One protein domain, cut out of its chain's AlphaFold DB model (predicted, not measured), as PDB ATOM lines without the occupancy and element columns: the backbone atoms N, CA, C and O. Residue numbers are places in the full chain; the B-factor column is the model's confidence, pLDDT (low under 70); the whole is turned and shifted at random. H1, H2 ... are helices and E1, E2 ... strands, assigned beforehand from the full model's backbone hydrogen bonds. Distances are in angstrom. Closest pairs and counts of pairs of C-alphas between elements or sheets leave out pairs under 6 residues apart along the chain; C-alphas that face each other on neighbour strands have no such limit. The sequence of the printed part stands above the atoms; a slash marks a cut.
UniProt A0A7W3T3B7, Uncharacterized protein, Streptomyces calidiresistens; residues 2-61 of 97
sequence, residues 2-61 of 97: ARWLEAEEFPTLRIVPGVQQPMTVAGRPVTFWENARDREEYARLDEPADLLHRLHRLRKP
ATOM      1  N   ALA A   2      94.129 135.015 107.142       79.44
ATOM      2  CA  ALA A   2      92.722 135.403 107.337       79.44
ATOM      3  C   ALA A   2      91.692 134.264 107.249       79.44
ATOM      4  O   ALA A   2      90.850 134.161 108.127       79.44
ATOM      5  N   ARG A   3      91.813 133.357 106.270       80.69
ATOM      6  CA  ARG A   3      90.951 132.160 106.194       80.69
ATOM      7  C   ARG A   3      91.084 131.239 107.413       80.69
ATOM      8  O   ARG A   3      90.130 130.575 107.783       80.69
ATOM      9  N   TRP A   4      92.271 131.187 108.021       85.75
ATOM     10  CA  TRP A   4      92.490 130.416 109.244       85.75
ATOM     11  C   TRP A   4      91.837 131.104 110.445       85.75
ATOM     12  O   TRP A   4      91.094 130.456 111.164       85.75
ATOM     13  N   LEU A   5      92.029 132.416 110.612       86.94
ATOM     14  CA  LEU A   5      91.361 133.179 111.674       86.94
ATOM     15  C   LEU A   5      89.836 133.067 111.588       86.94
ATOM     16  O   LEU A   5      89.167 132.921 112.602       86.94
ATOM     17  N   GLU A   6      89.301 133.091 110.370       85.00
ATOM     18  CA  GLU A   6      87.889 132.841 110.099       85.00
ATOM     19  C   GLU A   6      87.441 131.438 110.532       85.00
ATOM     20  O   GLU A   6      86.374 131.319 111.129       85.00
ATOM     21  N   ALA A   7      88.250 130.402 110.286       86.00
ATOM     22  CA  ALA A   7      87.969 129.031 110.718       86.00
ATOM     23  C   ALA A   7      88.074 128.833 112.243       86.00
ATOM     24  O   ALA A   7      87.363 128.003 112.794       86.00
ATOM     25  N   GLU A   8      88.918 129.611 112.928       89.25
ATOM     26  CA  GLU A   8      89.008 129.663 114.400       89.25
ATOM     27  C   GLU A   8      87.902 130.531 115.035       89.25
ATOM     28  O   GLU A   8      87.953 130.828 116.228       89.25
ATOM     29  N   GLU A   9      86.936 131.009 114.235       87.25
ATOM     30  CA  GLU A   9      85.884 131.953 114.642       87.25
ATOM     31  C   GLU A   9      86.435 133.221 115.324       87.25
ATOM     32  O   GLU A   9      85.767 133.899 116.113       87.25
ATOM     33  N   PHE A  10      87.681 133.577 115.008       89.81
ATOM     34  CA  PHE A  10      88.340 134.742 115.563       89.81
ATOM     35  C   PHE A  10      87.869 136.013 114.835       89.81
ATOM     36  O   PHE A  10      87.747 136.003 113.604       89.81
ATOM     37  N   PRO A  11      87.629 137.136 115.544       87.25
ATOM     38  CA  PRO A  11      87.296 138.404 114.903       87.25
ATOM     39  C   PRO A  11      88.399 138.833 113.924       87.25
ATOM     40  O   PRO A  11      89.493 139.219 114.325       87.25
ATOM     41  N   THR A  12      88.115 138.752 112.627       85.31
ATOM     42  CA  THR A  12      89.051 139.106 111.555       85.31
ATOM     43  C   THR A  12      88.324 139.840 110.438       85.31
ATOM     44  O   THR A  12      87.129 139.631 110.216       85.31
ATOM     45  N   LEU A  13      89.063 140.668 109.697       85.88
ATOM     46  CA  LEU A  13      88.603 141.189 108.413       85.88
ATOM     47  C   LEU A  13      88.338 140.015 107.463       85.88
ATOM     48  O   LEU A  13      89.144 139.079 107.382       85.88
ATOM     49  N   ARG A  14      87.200 140.063 106.766       85.44
ATOM     50  CA  ARG A  14      86.767 139.017 105.835       85.44
ATOM     51  C   ARG A  14      87.322 139.294 104.446       85.44
ATOM     52  O   ARG A  14      87.403 140.442 104.016       85.44
ATOM     53  N   ILE A  15      87.734 138.237 103.755       89.00
ATOM     54  CA  ILE A  15      88.163 138.327 102.356       89.00
ATOM     55  C   ILE A  15      86.909 138.431 101.489       89.00
ATOM     56  O   ILE A  15      85.975 137.661 101.692       89.00
ATOM     57  N   VAL A  16      86.916 139.312 100.484       90.12
ATOM     58  CA  VAL A  16      85.799 139.409  99.529       90.12
ATOM     59  C   VAL A  16      85.600 138.060  98.803       90.12
ATOM     60  O   VAL A  16      86.536 137.592  98.135       90.12
ATOM     61  N   PRO A  17      84.415 137.421  98.908       87.06
ATOM     62  CA  PRO A  17      84.160 136.109  98.324       87.06
ATOM     63  C   PRO A  17      84.143 136.156  96.793       87.06
ATOM     64  O   PRO A  17      83.827 137.168  96.174       87.06
ATOM     65  N   GLY A  18      84.503 135.037  96.160       89.12
ATOM     66  CA  GLY A  18      84.525 134.916  94.696       89.12
ATOM     67  C   GLY A  18      85.720 135.585  94.003       89.12
ATOM     68  O   GLY A  18      85.889 135.409  92.800       89.12
ATOM     69  N   VAL A  19      86.589 136.286  94.739       89.88
ATOM     70  CA  VAL A  19      87.824 136.871  94.203       89.88
ATOM     71  C   VAL A  19      89.009 135.961  94.532       89.88
ATOM     72  O   VAL A  19      89.260 135.640  95.695       89.88
ATOM     73  N   GLN A  20      89.763 135.548  93.511       89.50
ATOM     74  CA  GLN A  20      91.050 134.874  93.710       89.50
ATOM     75  C   GLN A  20      92.089 135.909  94.148       89.50
ATOM     76  O   GLN A  20      92.304 136.908  93.462       89.50
ATOM     77  N   GLN A  21      92.694 135.689  95.315       90.88
ATOM     78  CA  GLN A  21      93.570 136.654  95.972       90.88
ATOM     79  C   GLN A  21      94.835 135.985  96.530       90.88
ATOM     80  O   GLN A  21      94.742 134.855  97.017       90.88
ATOM     81  N   PRO A  22      95.989 136.679  96.536       92.31
ATOM     82  CA  PRO A  22      96.180 138.058  96.076       92.31
ATOM     83  C   PRO A  22      96.096 138.180  94.549       92.31
ATOM     84  O   PRO A  22      96.469 137.260  93.825       92.31
ATOM     85  N   MET A  23      95.610 139.321  94.062       93.94
ATOM     86  CA  MET A  23      95.673 139.654  92.638       93.94
ATOM     87  C   MET A  23      96.922 140.478  92.332       93.94
ATOM     88  O   MET A  23      97.360 141.278  93.156       93.94
ATOM     89  N   THR A  24      97.489 140.314  91.140       96.75
ATOM     90  CA  THR A  24      98.644 141.107  90.706       96.75
ATOM     91  C   THR A  24      98.174 142.327  89.921       96.75
ATOM     92  O   THR A  24      97.651 142.188  88.819       96.75
ATOM     93  N   VAL A  25      98.407 143.525  90.457       95.94
ATOM     94  CA  VAL A  25      98.102 144.803  89.794       95.94
ATOM     95  C   VAL A  25      99.389 145.603  89.672       95.94
ATOM     96  O   VAL A  25     100.055 145.853  90.674       95.94
ATOM     97  N   ALA A  26      99.773 145.975  88.447       96.25
ATOM     98  CA  ALA A  26     101.028 146.688  88.176       96.25
ATOM     99  C   ALA A  26     102.264 146.034  88.846       96.25
ATOM    100  O   ALA A  26     103.132 146.715  89.389       96.25
ATOM    101  N   GLY A  27     102.312 144.695  88.856       96.75
ATOM    102  CA  GLY A  27     103.400 143.920  89.465       96.75
ATOM    103  C   GLY A  27     103.372 143.831  90.997       96.75
ATOM    104  O   GLY A  27     104.328 143.334  91.582       96.75
ATOM    105  N   ARG A  28     102.304 144.294  91.660       96.56
ATOM    106  CA  ARG A  28     102.169 144.283  93.125       96.56
ATOM    107  C   ARG A  28     101.039 143.348  93.567       96.56
ATOM    108  O   ARG A  28      99.987 143.357  92.924       96.56
ATOM    109  N   PRO A  29     101.213 142.573  94.654       94.38
ATOM    110  CA  PRO A  29     100.127 141.795  95.233       94.38
ATOM    111  C   PRO A  29      99.123 142.733  95.917       94.38
ATOM    112  O   PRO A  29      99.485 143.514  96.794       94.38
ATOM    113  N   VAL A  30      97.858 142.644  95.520       94.69
ATOM    114  CA  VAL A  30      96.739 143.412  96.073       94.69
ATOM    115  C   VAL A  30      95.718 142.446  96.663       94.69
ATOM    116  O   VAL A  30      95.408 141.405  96.079       94.69
ATOM    117  N   THR A  31      95.204 142.799  97.842       92.44
ATOM    118  CA  THR A  31      94.130 142.072  98.525       92.44
ATOM    119  C   THR A  31      92.958 143.011  98.809       92.44
ATOM    120  O   THR A  31      93.161 144.188  99.096       92.44
ATOM    121  N   PHE A  32      91.742 142.483  98.716       92.12
ATOM    122  CA  PHE A  32      90.475 143.133  99.011       92.12
ATOM    123  C   PHE A  32      89.801 142.447 100.186       92.12
ATOM    124  O   PHE A  32      89.671 141.215 100.235       92.12
ATOM    125  N   TRP A  33      89.308 143.289 101.078       91.38
ATOM    126  CA  TRP A  33      88.680 142.916 102.327       91.38
ATOM    127  C   TRP A  33      87.313 143.578 102.400       91.38
ATOM    128  O   TRP A  33      87.130 144.683 101.885       91.38
ATOM    129  N   GLU A  34      86.363 142.909 103.034       90.31
ATOM    130  CA  GLU A  34      85.090 143.525 103.374       90.31
ATOM    131  C   GLU A  34      85.324 144.582 104.450       90.31
ATOM    132  O   GLU A  34      86.026 144.345 105.440       90.31
ATOM    133  N   ASN A  35      84.752 145.766 104.243       88.69
ATOM    134  CA  ASN A  35      84.796 146.797 105.260       88.69
ATOM    135  C   ASN A  35      83.884 146.386 106.428       88.69
ATOM    136  O   ASN A  35      82.708 146.099 106.228       88.69
ATOM    137  N   ALA A  36      84.435 146.358 107.641       84.44
ATOM    138  CA  ALA A  36      83.698 145.998 108.844       84.44
ATOM    139  C   ALA A  36      82.820 147.137 109.398       84.44
ATOM    140  O   ALA A  36      81.943 146.859 110.214       84.44
ATOM    141  N   ARG A  37      83.065 148.404 109.019       84.81
ATOM    142  CA  ARG A  37      82.316 149.575 109.507       84.81
ATOM    143  C   ARG A  37      82.163 150.664 108.441       84.81
ATOM    144  O   ARG A  37      83.109 151.033 107.756       84.81
ATOM    145  N   ASP A  38      80.986 151.281 108.397       84.94
ATOM    146  CA  ASP A  38      80.696 152.401 107.486       84.94
ATOM    147  C   ASP A  38      81.289 153.742 107.951       84.94
ATOM    148  O   ASP A  38      81.228 154.742 107.233       84.94
ATOM    149  N   ARG A  39      81.821 153.794 109.177       89.19
ATOM    150  CA  ARG A  39      82.356 155.004 109.810       89.19
ATOM    151  C   ARG A  39      83.659 154.714 110.536       89.19
ATOM    152  O   ARG A  39      83.898 153.600 111.000       89.19
ATOM    153  N   GLU A  40      84.479 155.752 110.636       88.56
ATOM    154  CA  GLU A  40      85.734 155.720 111.375       88.56
ATOM    155  C   GLU A  40      85.456 155.750 112.880       88.56
ATOM    156  O   GLU A  40      84.960 156.739 113.421       88.56
ATOM    157  N   GLU A  41      85.763 154.642 113.547       89.00
ATOM    158  CA  GLU A  41      85.600 154.472 114.985       89.00
ATOM    159  C   GLU A  41      86.832 153.765 115.542       89.00
ATOM    160  O   GLU A  41      87.246 152.716 115.042       89.00
ATOM    161  N   TYR A  42      87.415 154.345 116.587       89.06
ATOM    162  CA  TYR A  42      88.598 153.805 117.238       89.06
ATOM    163  C   TYR A  42      88.208 152.918 118.417       89.06
ATOM    164  O   TYR A  42      87.316 153.254 119.197       89.06
ATOM    165  N   ALA A  43      88.905 151.790 118.544       87.94
ATOM    166  CA  ALA A  43      88.793 150.914 119.699       87.94
ATOM    167  C   ALA A  43      89.404 151.578 120.942       87.94
ATOM    168  O   ALA A  43      90.347 152.373 120.850       87.94
ATOM    169  N   ARG A  44      88.896 151.217 122.117       95.00
ATOM    170  CA  ARG A  44      89.575 151.509 123.383       95.00
ATOM    171  C   ARG A  44      90.849 150.675 123.482       95.00
ATOM    172  O   ARG A  44      90.951 149.630 122.860       95.00
ATOM    173  N   LEU A  45      91.820 151.101 124.290       94.81
ATOM    174  CA  LEU A  45      93.120 150.421 124.380       94.81
ATOM    175  C   LEU A  45      93.031 148.963 124.879       94.81
ATOM    176  O   LEU A  45      93.845 148.131 124.482       94.81
ATOM    177  N   ASP A  46      92.059 148.656 125.737       96.06
ATOM    178  CA  ASP A  46      91.823 147.318 126.286       96.06
ATOM    179  C   ASP A  46      91.315 146.326 125.228       96.06
ATOM    180  O   ASP A  46      91.723 145.166 125.225       96.06
ATOM    181  N   GLU A  47      90.512 146.780 124.267       94.00
ATOM    182  CA  GLU A  47      89.886 145.894 123.278       94.00
ATOM    183  C   GLU A  47      90.913 145.206 122.342       94.00
ATOM    184  O   GLU A  47      90.857 143.980 122.201       94.00
ATOM    185  N   PRO A  48      91.906 145.898 121.734       92.94
ATOM    186  CA  PRO A  48      92.978 145.244 120.986       92.94
ATOM    187  C   PRO A  48      93.875 144.368 121.859       92.94
ATOM    188  O   PRO A  48      94.351 143.340 121.381       92.94
ATOM    189  N   ALA A  49      94.116 144.749 123.117       94.56
ATOM    190  CA  ALA A  49      94.946 143.961 124.026       94.56
ATOM    191  C   ALA A  49      94.306 142.593 124.307       94.56
ATOM    192  O   ALA A  49      94.971 141.558 124.188       94.56
ATOM    193  N   ASP A  50      92.999 142.576 124.572       95.38
ATOM    194  CA  ASP A  50      92.229 141.349 124.762       95.38
ATOM    195  C   ASP A  50      92.199 140.488 123.493       95.38
ATOM    196  O   ASP A  50      92.369 139.264 123.555       95.38
ATOM    197  N   LEU A  51      92.033 141.109 122.317       93.12
ATOM    198  CA  LEU A  51      92.086 140.399 121.036       93.12
ATOM    199  C   LEU A  51      93.464 139.775 120.788       93.12
ATOM    200  O   LEU A  51      93.537 138.597 120.442       93.12
ATOM    201  N   LEU A  52      94.555 140.509 121.014       92.56
ATOM    202  CA  LEU A  52      95.919 139.987 120.872       92.56
ATOM    203  C   LEU A  52      96.181 138.823 121.831       92.56
ATOM    204  O   LEU A  52      96.751 137.803 121.437       92.56
ATOM    205  N   HIS A  53      95.715 138.932 123.076       94.19
ATOM    206  CA  HIS A  53      95.857 137.864 124.058       94.19
ATOM    207  C   HIS A  53      95.115 136.588 123.637       94.19
ATOM    208  O   HIS A  53      95.649 135.483 123.760       94.19
ATOM    209  N   ARG A  54      93.897 136.731 123.101       94.31
ATOM    210  CA  ARG A  54      93.125 135.615 122.538       94.31
ATOM    211  C   ARG A  54      93.806 135.017 121.307       94.31
ATOM    212  O   ARG A  54      93.900 133.797 121.217       94.31
ATOM    213  N   LEU A  55      94.320 135.852 120.404       91.56
ATOM    214  CA  LEU A  55      95.015 135.420 119.189       91.56
ATOM    215  C   LEU A  55      96.231 134.542 119.516       91.56
ATOM    216  O   LEU A  55      96.403 133.482 118.923       91.56
ATOM    217  N   HIS A  56      97.040 134.940 120.503       89.50
ATOM    218  CA  HIS A  56      98.226 134.186 120.931       89.50
ATOM    219  C   HIS A  56      97.914 132.835 121.591       89.50
ATOM    220  O   HIS A  56      98.824 132.038 121.810       89.50
ATOM    221  N   ARG A  57      96.646 132.570 121.920       91.94
ATOM    222  CA  ARG A  57      96.195 131.289 122.475       91.94
ATOM    223  C   ARG A  57      95.638 130.326 121.434       91.94
ATOM    224  O   ARG A  57      95.425 129.163 121.773       91.94
ATOM    225  N   LEU A  58      95.388 130.785 120.209       90.31
ATOM    226  CA  LEU A  58      94.910 129.912 119.143       90.31
ATOM    227  C   LEU A  58      95.975 128.871 118.793       90.31
ATOM    228  O   LEU A  58      97.181 129.124 118.885       90.31
ATOM    229  N   ARG A  59      95.530 127.687 118.363       86.31
ATOM    230  CA  ARG A  59      96.454 126.688 117.825       86.31
ATOM    231  C   ARG A  59      97.125 127.259 116.582       86.31
ATOM    232  O   ARG A  59      96.457 127.785 115.700       86.31
ATOM    233  N   LYS A  60      98.451 127.118 116.498       79.81
ATOM    234  CA  LYS A  60      99.205 127.548 115.317       79.81
ATOM    235  C   LYS A  60      98.624 126.860 114.066       79.81
ATOM    236  O   LYS A  60      98.433 125.640 114.107       79.81
ATOM    237  N   PRO A  61      98.362 127.600 112.973       81.50
ATOM    238  CA  PRO A  61      97.931 126.989 111.725       81.50
ATOM    239  C   PRO A  61      99.030 126.080 111.174       81.50
ATOM    240  O   PRO A  61     100.215 126.390 111.287       81.50
TER     241      PRO A  61
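What this domain is: This is residues 2 to 61 of the 97 residues of an uncharacterized protein of Streptomyces calidiresistens (UniProt A0A7W3T3B7). With little regular structure, this is a loose, winding chain with a small strand hairpin, E1 and E2, at one end of its longest axis, helix H2 at the other, and short helix H1 between. The link from E2 to H2 swings wide, and residues 37 to 50 stick out. The printed part has 60 residues, in order H1, E1, E2, H2; the class is mixed, with 22 residues in named elements. It is loose, radius of gyration of the C-alphas 14.3 A, spanning 39 by 32 by 20 A.

How they stand to each other: E1, residues 23 to 25, and E2, residues 28 to 30, form an antiparallel hairpin at 131 degrees; N 23 and O 30 are 2.9 A apart, within hydrogen-bond range. H2, residues 46 to 55, is apart from E1 and from H1, residues 2 to 7. In both helices every O i to N i+4 pair is within hydrogen-bond range.

Where its parts are: E1 begins at C-alpha 23 (95.673, 139.654, 92.638). H2 is 14.2 A long, ending at C-alpha 55 (95.015, 135.420, 119.189).

The domain as a whole: The printed part has no cut. Links H1 to E1 and E2 to H2 are long. No printed residue is under 70 in pLDDT.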